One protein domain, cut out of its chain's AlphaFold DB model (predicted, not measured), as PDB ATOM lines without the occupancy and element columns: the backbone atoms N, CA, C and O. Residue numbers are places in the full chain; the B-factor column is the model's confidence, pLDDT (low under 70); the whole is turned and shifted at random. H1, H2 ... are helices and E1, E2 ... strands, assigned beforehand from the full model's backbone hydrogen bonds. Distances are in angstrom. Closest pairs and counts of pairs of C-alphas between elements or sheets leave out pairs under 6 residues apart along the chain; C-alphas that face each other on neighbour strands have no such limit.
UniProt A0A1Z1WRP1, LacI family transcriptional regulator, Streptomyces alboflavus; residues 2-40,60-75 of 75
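This is residues 2 to 40 and 60 to 75 of the 75 residues of the protein "LacI family transcriptional regulator" of Streptomyces alboflavus (UniProt A0A1Z1WRP1). A small sheet of three short strands, E1, E2 and E3, has the long helix H2 running out from it as an arm, with residues 23 to 40 sticking out, while the last stretch of the chain, ending at Ala 75, makes the opposite end of the length. The short helix H1 sits in the crossover from E1 to E2 and only grazes the sheet. The printed part has 55 residues, with two named helices and three named strands in the order E1, H1, E2, H2, E3; the sheet is mixed, in the order E1, E2, E3, and the class is mixed, helices and strands. The whole is extended, with a radius of gyration of the C-alphas of 17.5 A and spans of 66 by 19 by 10 A.

E1 is residues 2 to 4, 7.2 A from first to last C-alpha, and begins with C-alpha 2 at (82.249, 108.198, 124.339). H1 is residues 8 to 12, 6.6 A long. E2 is residues 16 to 19, 9.4 A long. H2 is residues 22 to 40, 27.0 A long, and ends with C-alpha 40 at (98.757, 99.825, 163.435). E3 is residues 62 to 64, 6.4 A long, and ends with C-alpha 64 at (80.717, 99.220, 126.439).

E1 and E3 are the edge strands of the sheet and E2 is the inner one. E1 and E2 are parallel, at 25 degrees between their directions; C-alphas 3 and 17 face each other at 4.4 A, and N 3 and O 16 are within hydrogen-bond range at 2.8 A. E1, H1 and E2 form a strand-helix-strand unit, two parallel neighbour strands with a helix between them along the chain, and its crossover is right-handed. H1 is on the sheet but only grazes it, with its residues 10 to 11; the closest C-alphas of H1 and E2 are those of Ala 10 and Thr 16, 7.3 A apart. E2 and E3 are antiparallel, at 154 degrees between their directions; C-alphas 18 and 63 face each other at 4.5 A, and N 19 and O 62 are within hydrogen-bond range at 2.8 A. H2 is not on the sheet, and it is apart from E1 and from H1. In H1 and H2 every O i to N i+4 pair is within hydrogen-bond range.

The C-alphas farthest apart are those of Ala 40 and Ala 75, at 66.1 A. Without residues 23 to 40, which stand free, the body has 37 residues and spans 40 by 20 by 9 A. Residues 41 to 59 are not printed, and the gap from C-alpha 40 to C-alpha 60 is 30.4 A; the link from H2 to E3 runs across this cut. The links E1 to H1, H1 to E2 and E2 to H2 are tight. The mean pLDDT of the printed part is 91.4, and residues 74 to 75 of the model are under 70.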
ATOM      1  N   ALA A   2      82.125 109.211 123.297       94.50
ATOM      2  CA  ALA A   2      82.249 108.198 124.339       94.50
ATOM      3  C   ALA A   2      82.441 108.868 125.711       94.50
ATOM      4  O   ALA A   2      83.053 109.933 125.781       94.50
ATOM      5  N   GLY A   3      81.895 108.259 126.762       96.38
ATOM      6  CA  GLY A   3      82.038 108.679 128.159       96.38
ATOM      7  C   GLY A   3      82.855 107.699 129.010       96.38
ATOM      8  O   GLY A   3      83.510 106.795 128.487       96.38
ATOM      9  N   MET A   4      82.787 107.877 130.332       97.12
ATOM     10  CA  MET A   4      83.385 107.000 131.351       97.12
ATOM     11  C   MET A   4      82.351 106.630 132.436       97.12
ATOM     12  O   MET A   4      81.211 107.095 132.390       97.12
ATOM     13  N   ASP A   5      82.740 105.752 133.363       96.25
ATOM     14  CA  ASP A   5      82.007 105.243 134.540       96.25
ATOM     15  C   ASP A   5      80.906 104.202 134.293       96.25
ATOM     16  O   ASP A   5      80.683 103.355 135.153       96.25
ATOM     17  N   ASP A   6      80.236 104.214 133.139       97.00
ATOM     18  CA  ASP A   6      79.112 103.302 132.825       97.00
ATOM     19  C   ASP A   6      77.988 103.309 133.876       97.00
ATOM     20  O   ASP A   6      77.403 102.282 134.218       97.00
ATOM     21  N   LEU A   7      77.665 104.498 134.392       96.56
ATOM     22  CA  LEU A   7      76.511 104.690 135.266       96.56
ATOM     23  C   LEU A   7      75.203 104.397 134.517       96.56
ATOM     24  O   LEU A   7      75.121 104.530 133.299       96.56
ATOM     25  N   ARG A   8      74.128 104.113 135.261       95.25
ATOM     26  CA  ARG A   8      72.801 103.768 134.707       95.25
ATOM     27  C   ARG A   8      72.262 104.778 133.683       95.25
ATOM     28  O   ARG A   8      71.552 104.404 132.757       95.25
ATOM     29  N   VAL A   9      72.615 106.055 133.824       96.44
ATOM     30  CA  VAL A   9      72.228 107.093 132.857       96.44
ATOM     31  C   VAL A   9      72.845 106.865 131.473       96.44
ATOM     32  O   VAL A   9      72.196 107.161 130.476       96.44
ATOM     33  N   ALA A  10      74.051 106.294 131.386       96.69
ATOM     34  CA  ALA A  10      74.718 106.005 130.118       96.69
ATOM     35  C   ALA A  10      73.964 104.944 129.303       96.69
ATOM     36  O   ALA A  10      73.906 105.040 128.081       96.69
ATOM     37  N   GLU A  11      73.346 103.968 129.973       95.00
ATOM     38  CA  GLU A  11      72.443 103.012 129.329       95.00
ATOM     39  C   GLU A  11      71.180 103.708 128.816       95.00
ATOM     40  O   GLU A  11      70.825 103.547 127.652       95.00
ATOM     41  N   PHE A  12      70.557 104.545 129.652       95.88
ATOM     42  CA  PHE A  12      69.326 105.258 129.299       95.88
ATOM     43  C   PHE A  12      69.482 106.184 128.083       95.88
ATOM     44  O   PHE A  12      68.552 106.312 127.293       95.88
ATOM     45  N   VAL A  13      70.648 106.817 127.915       95.94
ATOM     46  CA  VAL A  13      70.920 107.728 126.787       95.94
ATOM     47  C   VAL A  13      71.674 107.072 125.623       95.94
ATOM     48  O   VAL A  13      72.117 107.776 124.717       95.94
ATOM     49  N   GLY A  14      71.889 105.752 125.653       95.75
ATOM     50  CA  GLY A  14      72.616 105.049 124.591       95.75
ATOM     51  C   GLY A  14      74.090 105.466 124.449       95.75
ATOM     52  O   GLY A  14      74.667 105.344 123.367       95.75
ATOM     53  N   LEU A  15      74.719 105.960 125.522       97.69
ATOM     54  CA  LEU A  15      76.086 106.484 125.517       97.69
ATOM     55  C   LEU A  15      77.127 105.361 125.590       97.69
ATOM     56  O   LEU A  15      77.228 104.637 126.586       97.69
ATOM     57  N   THR A  16      77.963 105.255 124.558       97.88
ATOM     58  CA  THR A  16      79.174 104.428 124.591       97.88
ATOM     59  C   THR A  16      80.085 104.908 125.707       97.88
ATOM     60  O   THR A  16      80.326 106.108 125.833       97.88
ATOM     61  N   THR A  17      80.625 103.997 126.507       98.19
ATOM     62  CA  THR A  17      81.385 104.379 127.700       98.19
ATOM     63  C   THR A  17      82.435 103.345 128.074       98.19
ATOM     64  O   THR A  17      82.307 102.162 127.751       98.19
ATOM     65  N   VAL A  18      83.481 103.791 128.761       98.12
ATOM     66  CA  VAL A  18      84.410 102.904 129.459       98.12
ATOM     67  C   VAL A  18      83.840 102.594 130.842       98.12
ATOM     68  O   VAL A  18      83.718 103.478 131.684       98.12
ATOM     69  N   SER A  19      83.510 101.328 131.077       97.75
ATOM     70  CA  SER A  19      83.034 100.823 132.360       97.75
ATOM     71  C   SER A  19      84.212 100.600 133.300       97.75
ATOM     72  O   SER A  19      85.114  99.804 133.009       97.75
ATOM     73  N   LEU A  20      84.198 101.331 134.416       97.31
ATOM     74  CA  LEU A  20      85.203 101.247 135.468       97.31
ATOM     75  C   LEU A  20      84.708 100.328 136.598       97.31
ATOM     76  O   LEU A  20      83.528 100.379 136.954       97.31
ATOM     77  N   PRO A  21      85.582  99.524 137.224       96.81
ATOM     78  CA  PRO A  21      85.219  98.637 138.329       96.81
ATOM     79  C   PRO A  21      85.092  99.406 139.662       96.81
ATOM     80  O   PRO A  21      85.746  99.079 140.651       96.81
ATOM     81  N   LEU A  22      84.257 100.456 139.703       95.50
ATOM     82  CA  LEU A  22      84.158 101.398 140.832       95.50
ATOM     83  C   LEU A  22      83.822 100.708 142.163       95.50
ATOM     84  O   LEU A  22      84.406 101.033 143.195       95.50
ATOM     85  N   TYR A  23      82.905  99.736 142.137       95.19
ATOM     86  CA  TYR A  23      82.531  98.978 143.333       95.19
ATOM     87  C   TYR A  23      83.707  98.163 143.879       95.19
ATOM     88  O   TYR A  23      84.000  98.212 145.073       95.19
ATOM     89  N   GLU A  24      84.405  97.441 143.001       95.81
ATOM     90  CA  GLU A  24      85.550  96.620 143.382       95.81
ATOM     91  C   GLU A  24      86.676  97.495 143.941       95.81
ATOM     92  O   GLU A  24      87.148  97.220 145.045       95.81
ATOM     93  N   MET A  25      87.005  98.603 143.262       95.81
ATOM     94  CA  MET A  25      87.983  99.588 143.744       95.81
ATOM     95  C   MET A  25      87.648 100.082 145.150       95.81
ATOM     96  O   MET A  25      88.494 100.015 146.041       95.81
ATOM     97  N   GLY A  26      86.413 100.540 145.374       95.69
ATOM     98  CA  GLY A  26      85.986 101.037 146.681       95.69
ATOM     99  C   GLY A  26      86.038  99.960 147.765       95.69
ATOM    100  O   GLY A  26      86.515 100.213 148.870       95.69
ATOM    101  N   SER A  27      85.602  98.740 147.443       97.25
ATOM    102  CA  SER A  27      85.605  97.623 148.392       97.25
ATOM    103  C   SER A  27      87.020  97.186 148.789       97.25
ATOM    104  O   SER A  27      87.275  96.939 149.969       97.25
ATOM    105  N   LEU A  28      87.952  97.138 147.832       94.94
ATOM    106  CA  LEU A  28      89.351  96.798 148.078       94.94
ATOM    107  C   LEU A  28      90.053  97.898 148.873       94.94
ATOM    108  O   LEU A  28      90.742  97.591 149.843       94.94
ATOM    109  N   ALA A  29      89.823  99.165 148.523       93.12
ATOM    110  CA  ALA A  29      90.378 100.294 149.262       93.12
ATOM    111  C   ALA A  29      89.891 100.311 150.721       93.12
ATOM    112  O   ALA A  29      90.696 100.471 151.637       93.12
ATOM    113  N   ALA A  30      88.594 100.084 150.954       95.25
ATOM    114  CA  ALA A  30      88.035 100.025 152.303       95.25
ATOM    115  C   ALA A  30      88.649  98.887 153.133       95.25
ATOM    116  O   ALA A  30      89.044  99.109 154.277       95.25
ATOM    117  N   ARG A  31      88.782  97.686 152.549       92.38
ATOM    118  CA  ARG A  31      89.447  96.545 153.203       92.38
ATOM    119  C   ARG A  31      90.894  96.868 153.556       92.38
ATOM    120  O   ARG A  31      91.285  96.664 154.696       92.38
ATOM    121  N   HIS A  32      91.643  97.446 152.617       89.31
ATOM    122  CA  HIS A  32      93.027  97.848 152.853       89.31
ATOM    123  C   HIS A  32      93.134  98.823 154.035       89.31
ATOM    124  O   HIS A  32      93.946  98.616 154.926       89.31
ATOM    125  N   ILE A  33      92.281  99.851 154.095       88.31
ATOM    126  CA  ILE A  33      92.275 100.821 155.204       88.31
ATOM    127  C   ILE A  33      91.995 100.136 156.550       88.31
ATOM    128  O   ILE A  33      92.688 100.415 157.529       88.31
ATOM    129  N   ILE A  34      91.002  99.244 156.604       89.81
ATOM    130  CA  ILE A  34      90.636  98.512 157.825       89.81
ATOM    131  C   ILE A  34      91.787  97.606 158.277       89.81
ATOM    132  O   ILE A  34      92.153  97.624 159.454       89.81
ATOM    133  N   ASP A  35      92.390  96.862 157.350       86.81
ATOM    134  CA  ASP A  35      93.491  95.943 157.641       86.81
ATOM    135  C   ASP A  35      94.745  96.691 158.110       86.81
ATOM    136  O   ASP A  35      95.383  96.281 159.083       86.81
ATOM    137  N   THR A  36      95.087  97.814 157.467       84.38
ATOM    138  CA  THR A  36      96.198  98.676 157.893       84.38
ATOM    139  C   THR A  36      95.935  99.265 159.282       84.38
ATOM    140  O   THR A  36      96.813  99.213 160.144       84.38
ATOM    141  N   ALA A  37      94.726  99.773 159.548       83.38
ATOM    142  CA  ALA A  37      94.369 100.335 160.853       83.38
ATOM    143  C   ALA A  37      94.424  99.286 161.977       83.38
ATOM    144  O   ALA A  37      94.944  99.565 163.059       83.38
ATOM    145  N   ALA A  38      93.949  98.064 161.716       83.94
ATOM    146  CA  ALA A  38      94.013  96.962 162.673       83.94
ATOM    147  C   ALA A  38      95.463  96.575 163.018       83.94
ATOM    148  O   ALA A  38      95.772  96.300 164.178       83.94
ATOM    149  N   ARG A  39      96.370  96.596 162.032       77.69
ATOM    150  CA  ARG A  39      97.801  96.302 162.236       77.69
ATOM    151  C   ARG A  39      98.539  97.420 162.968       77.69
ATOM    152  O   ARG A  39      99.426  97.124 163.760       77.69
ATOM    153  N   ALA A  40      98.158  98.678 162.751       74.31
ATOM    154  CA  ALA A  40      98.757  99.825 163.435       74.31
ATOM    155  C   ALA A  40      98.515  99.821 164.961       74.31
ATOM    156  O   ALA A  40      99.323 100.368 165.706       74.31
ATOM    157  N   SER A  60      90.901  95.833 135.848       97.06
ATOM    158  CA  SER A  60      90.547  95.937 134.435       97.06
ATOM    159  C   SER A  60      89.310  96.809 134.225       97.06
ATOM    160  O   SER A  60      88.316  96.695 134.938       97.06
ATOM    161  N   HIS A  61      89.349  97.641 133.189       96.06
ATOM    162  CA  HIS A  61      88.177  98.325 132.650       96.06
ATOM    163  C   HIS A  61      87.697  97.606 131.384       96.06
ATOM    164  O   HIS A  61      88.433  96.815 130.788       96.06
ATOM    165  N   ARG A  62      86.471  97.896 130.942       97.25
ATOM    166  CA  ARG A  62      85.958  97.406 129.651       97.25
ATOM    167  C   ARG A  62      85.268  98.513 128.869       97.25
ATOM    168  O   ARG A  62      84.620  99.373 129.457       97.25
ATOM    169  N   LEU A  63      85.354  98.465 127.543       97.19
ATOM    170  CA  LEU A  63      84.551  99.324 126.676       97.19
ATOM    171  C   LEU A  63      83.145  98.735 126.517       97.19
ATOM    172  O   LEU A  63      82.999  97.555 126.205       97.19
ATOM    173  N   VAL A  64      82.121  99.568 126.684       97.19
ATOM    174  CA  VAL A  64      80.717  99.220 126.439       97.19
ATOM    175  C   VAL A  64      80.227 100.038 125.252       97.19
ATOM    176  O   VAL A  64      79.948 101.232 125.371       97.19
ATOM    177  N   ALA A  65      80.178  99.390 124.088       95.75
ATOM    178  CA  ALA A  65      79.739 100.004 122.842       95.75
ATOM    179  C   ALA A  65      78.218 100.215 122.835       95.75
ATOM    180  O   ALA A  65      77.459  99.295 123.135       95.75
ATOM    181  N   ARG A  66      77.792 101.426 122.470       94.75
ATOM    182  CA  ARG A  66      76.392 101.816 122.260       94.75
ATOM    183  C   ARG A  66      76.271 102.734 121.030       94.75
ATOM    184  O   ARG A  66      77.182 102.828 120.201       94.75
ATOM    185  N   GLU A  67      75.125 103.391 120.894       93.06
ATOM    186  CA  GLU A  67      74.693 104.120 119.697       93.06
ATOM    187  C   GLU A  67      75.609 105.300 119.350       93.06
ATOM    188  O   GLU A  67      75.902 105.537 118.176       93.06
ATOM    189  N   THR A  68      76.147 106.002 120.353       94.44
ATOM    190  CA  THR A  68      76.912 107.251 120.161       94.44
ATOM    191  C   THR A  68      78.278 107.082 119.486       94.44
ATOM    192  O   THR A  68      78.943 108.087 119.201       94.44
ATOM    193  N   THR A  69      78.728 105.849 119.246       92.62
ATOM    194  CA  THR A  69      79.942 105.542 118.462       92.62
ATOM    195  C   THR A  69      79.664 104.703 117.225       92.62
ATOM    196  O   THR A  69      80.611 104.292 116.552       92.62
ATOM    197  N   THR A  70      78.398 104.430 116.908       88.00
ATOM    198  CA  THR A  70      78.073 103.773 115.642       88.00
ATOM    199  C   THR A  70      78.443 104.697 114.486       88.00
ATOM    200  O   THR A  70      78.281 105.918 114.550       88.00
ATOM    201  N   ARG A  71      79.018 104.120 113.426       81.25
ATOM    202  CA  ARG A  71      79.335 104.883 112.222       81.25
ATOM    203  C   ARG A  71      78.009 105.221 111.542       81.25
ATOM    204  O   ARG A  71      77.230 104.316 111.256       81.25
ATOM    205  N   ARG A  72      77.756 106.501 111.271       72.44
ATOM    206  CA  ARG A  72      76.664 106.887 110.372       72.44
ATOM    207  C   ARG A  72      77.045 106.370 108.985       72.44
ATOM    208  O   ARG A  72      78.141 106.677 108.526       72.44
ATOM    209  N   ALA A  73      76.220 105.526 108.371       74.12
ATOM    210  CA  ALA A  73      76.407 105.208 106.961       74.12
ATOM    211  C   ALA A  73      76.239 106.518 106.180       74.12
ATOM    212  O   ALA A  73      75.263 107.233 106.421       74.12
ATOM    213  N   ASP A  74      77.218 106.861 105.343       65.81
ATOM    214  CA  ASP A  74      77.124 108.023 104.461       65.81
ATOM    215  C   ASP A  74      75.855 107.865 103.608       65.81
ATOM    216  O   ASP A  74      75.654 106.822 102.983       65.81
ATOM    217  N   ALA A  75      74.963 108.854 103.699       50.12
ATOM    218  CA  ALA A  75      73.697 108.916 102.968       50.12
ATOM    219  C   ALA A  75      73.891 109.575 101.602       50.12
ATOM    220  O   ALA A  75      74.712 110.520 101.529       50.12
TER     221      ALA A  75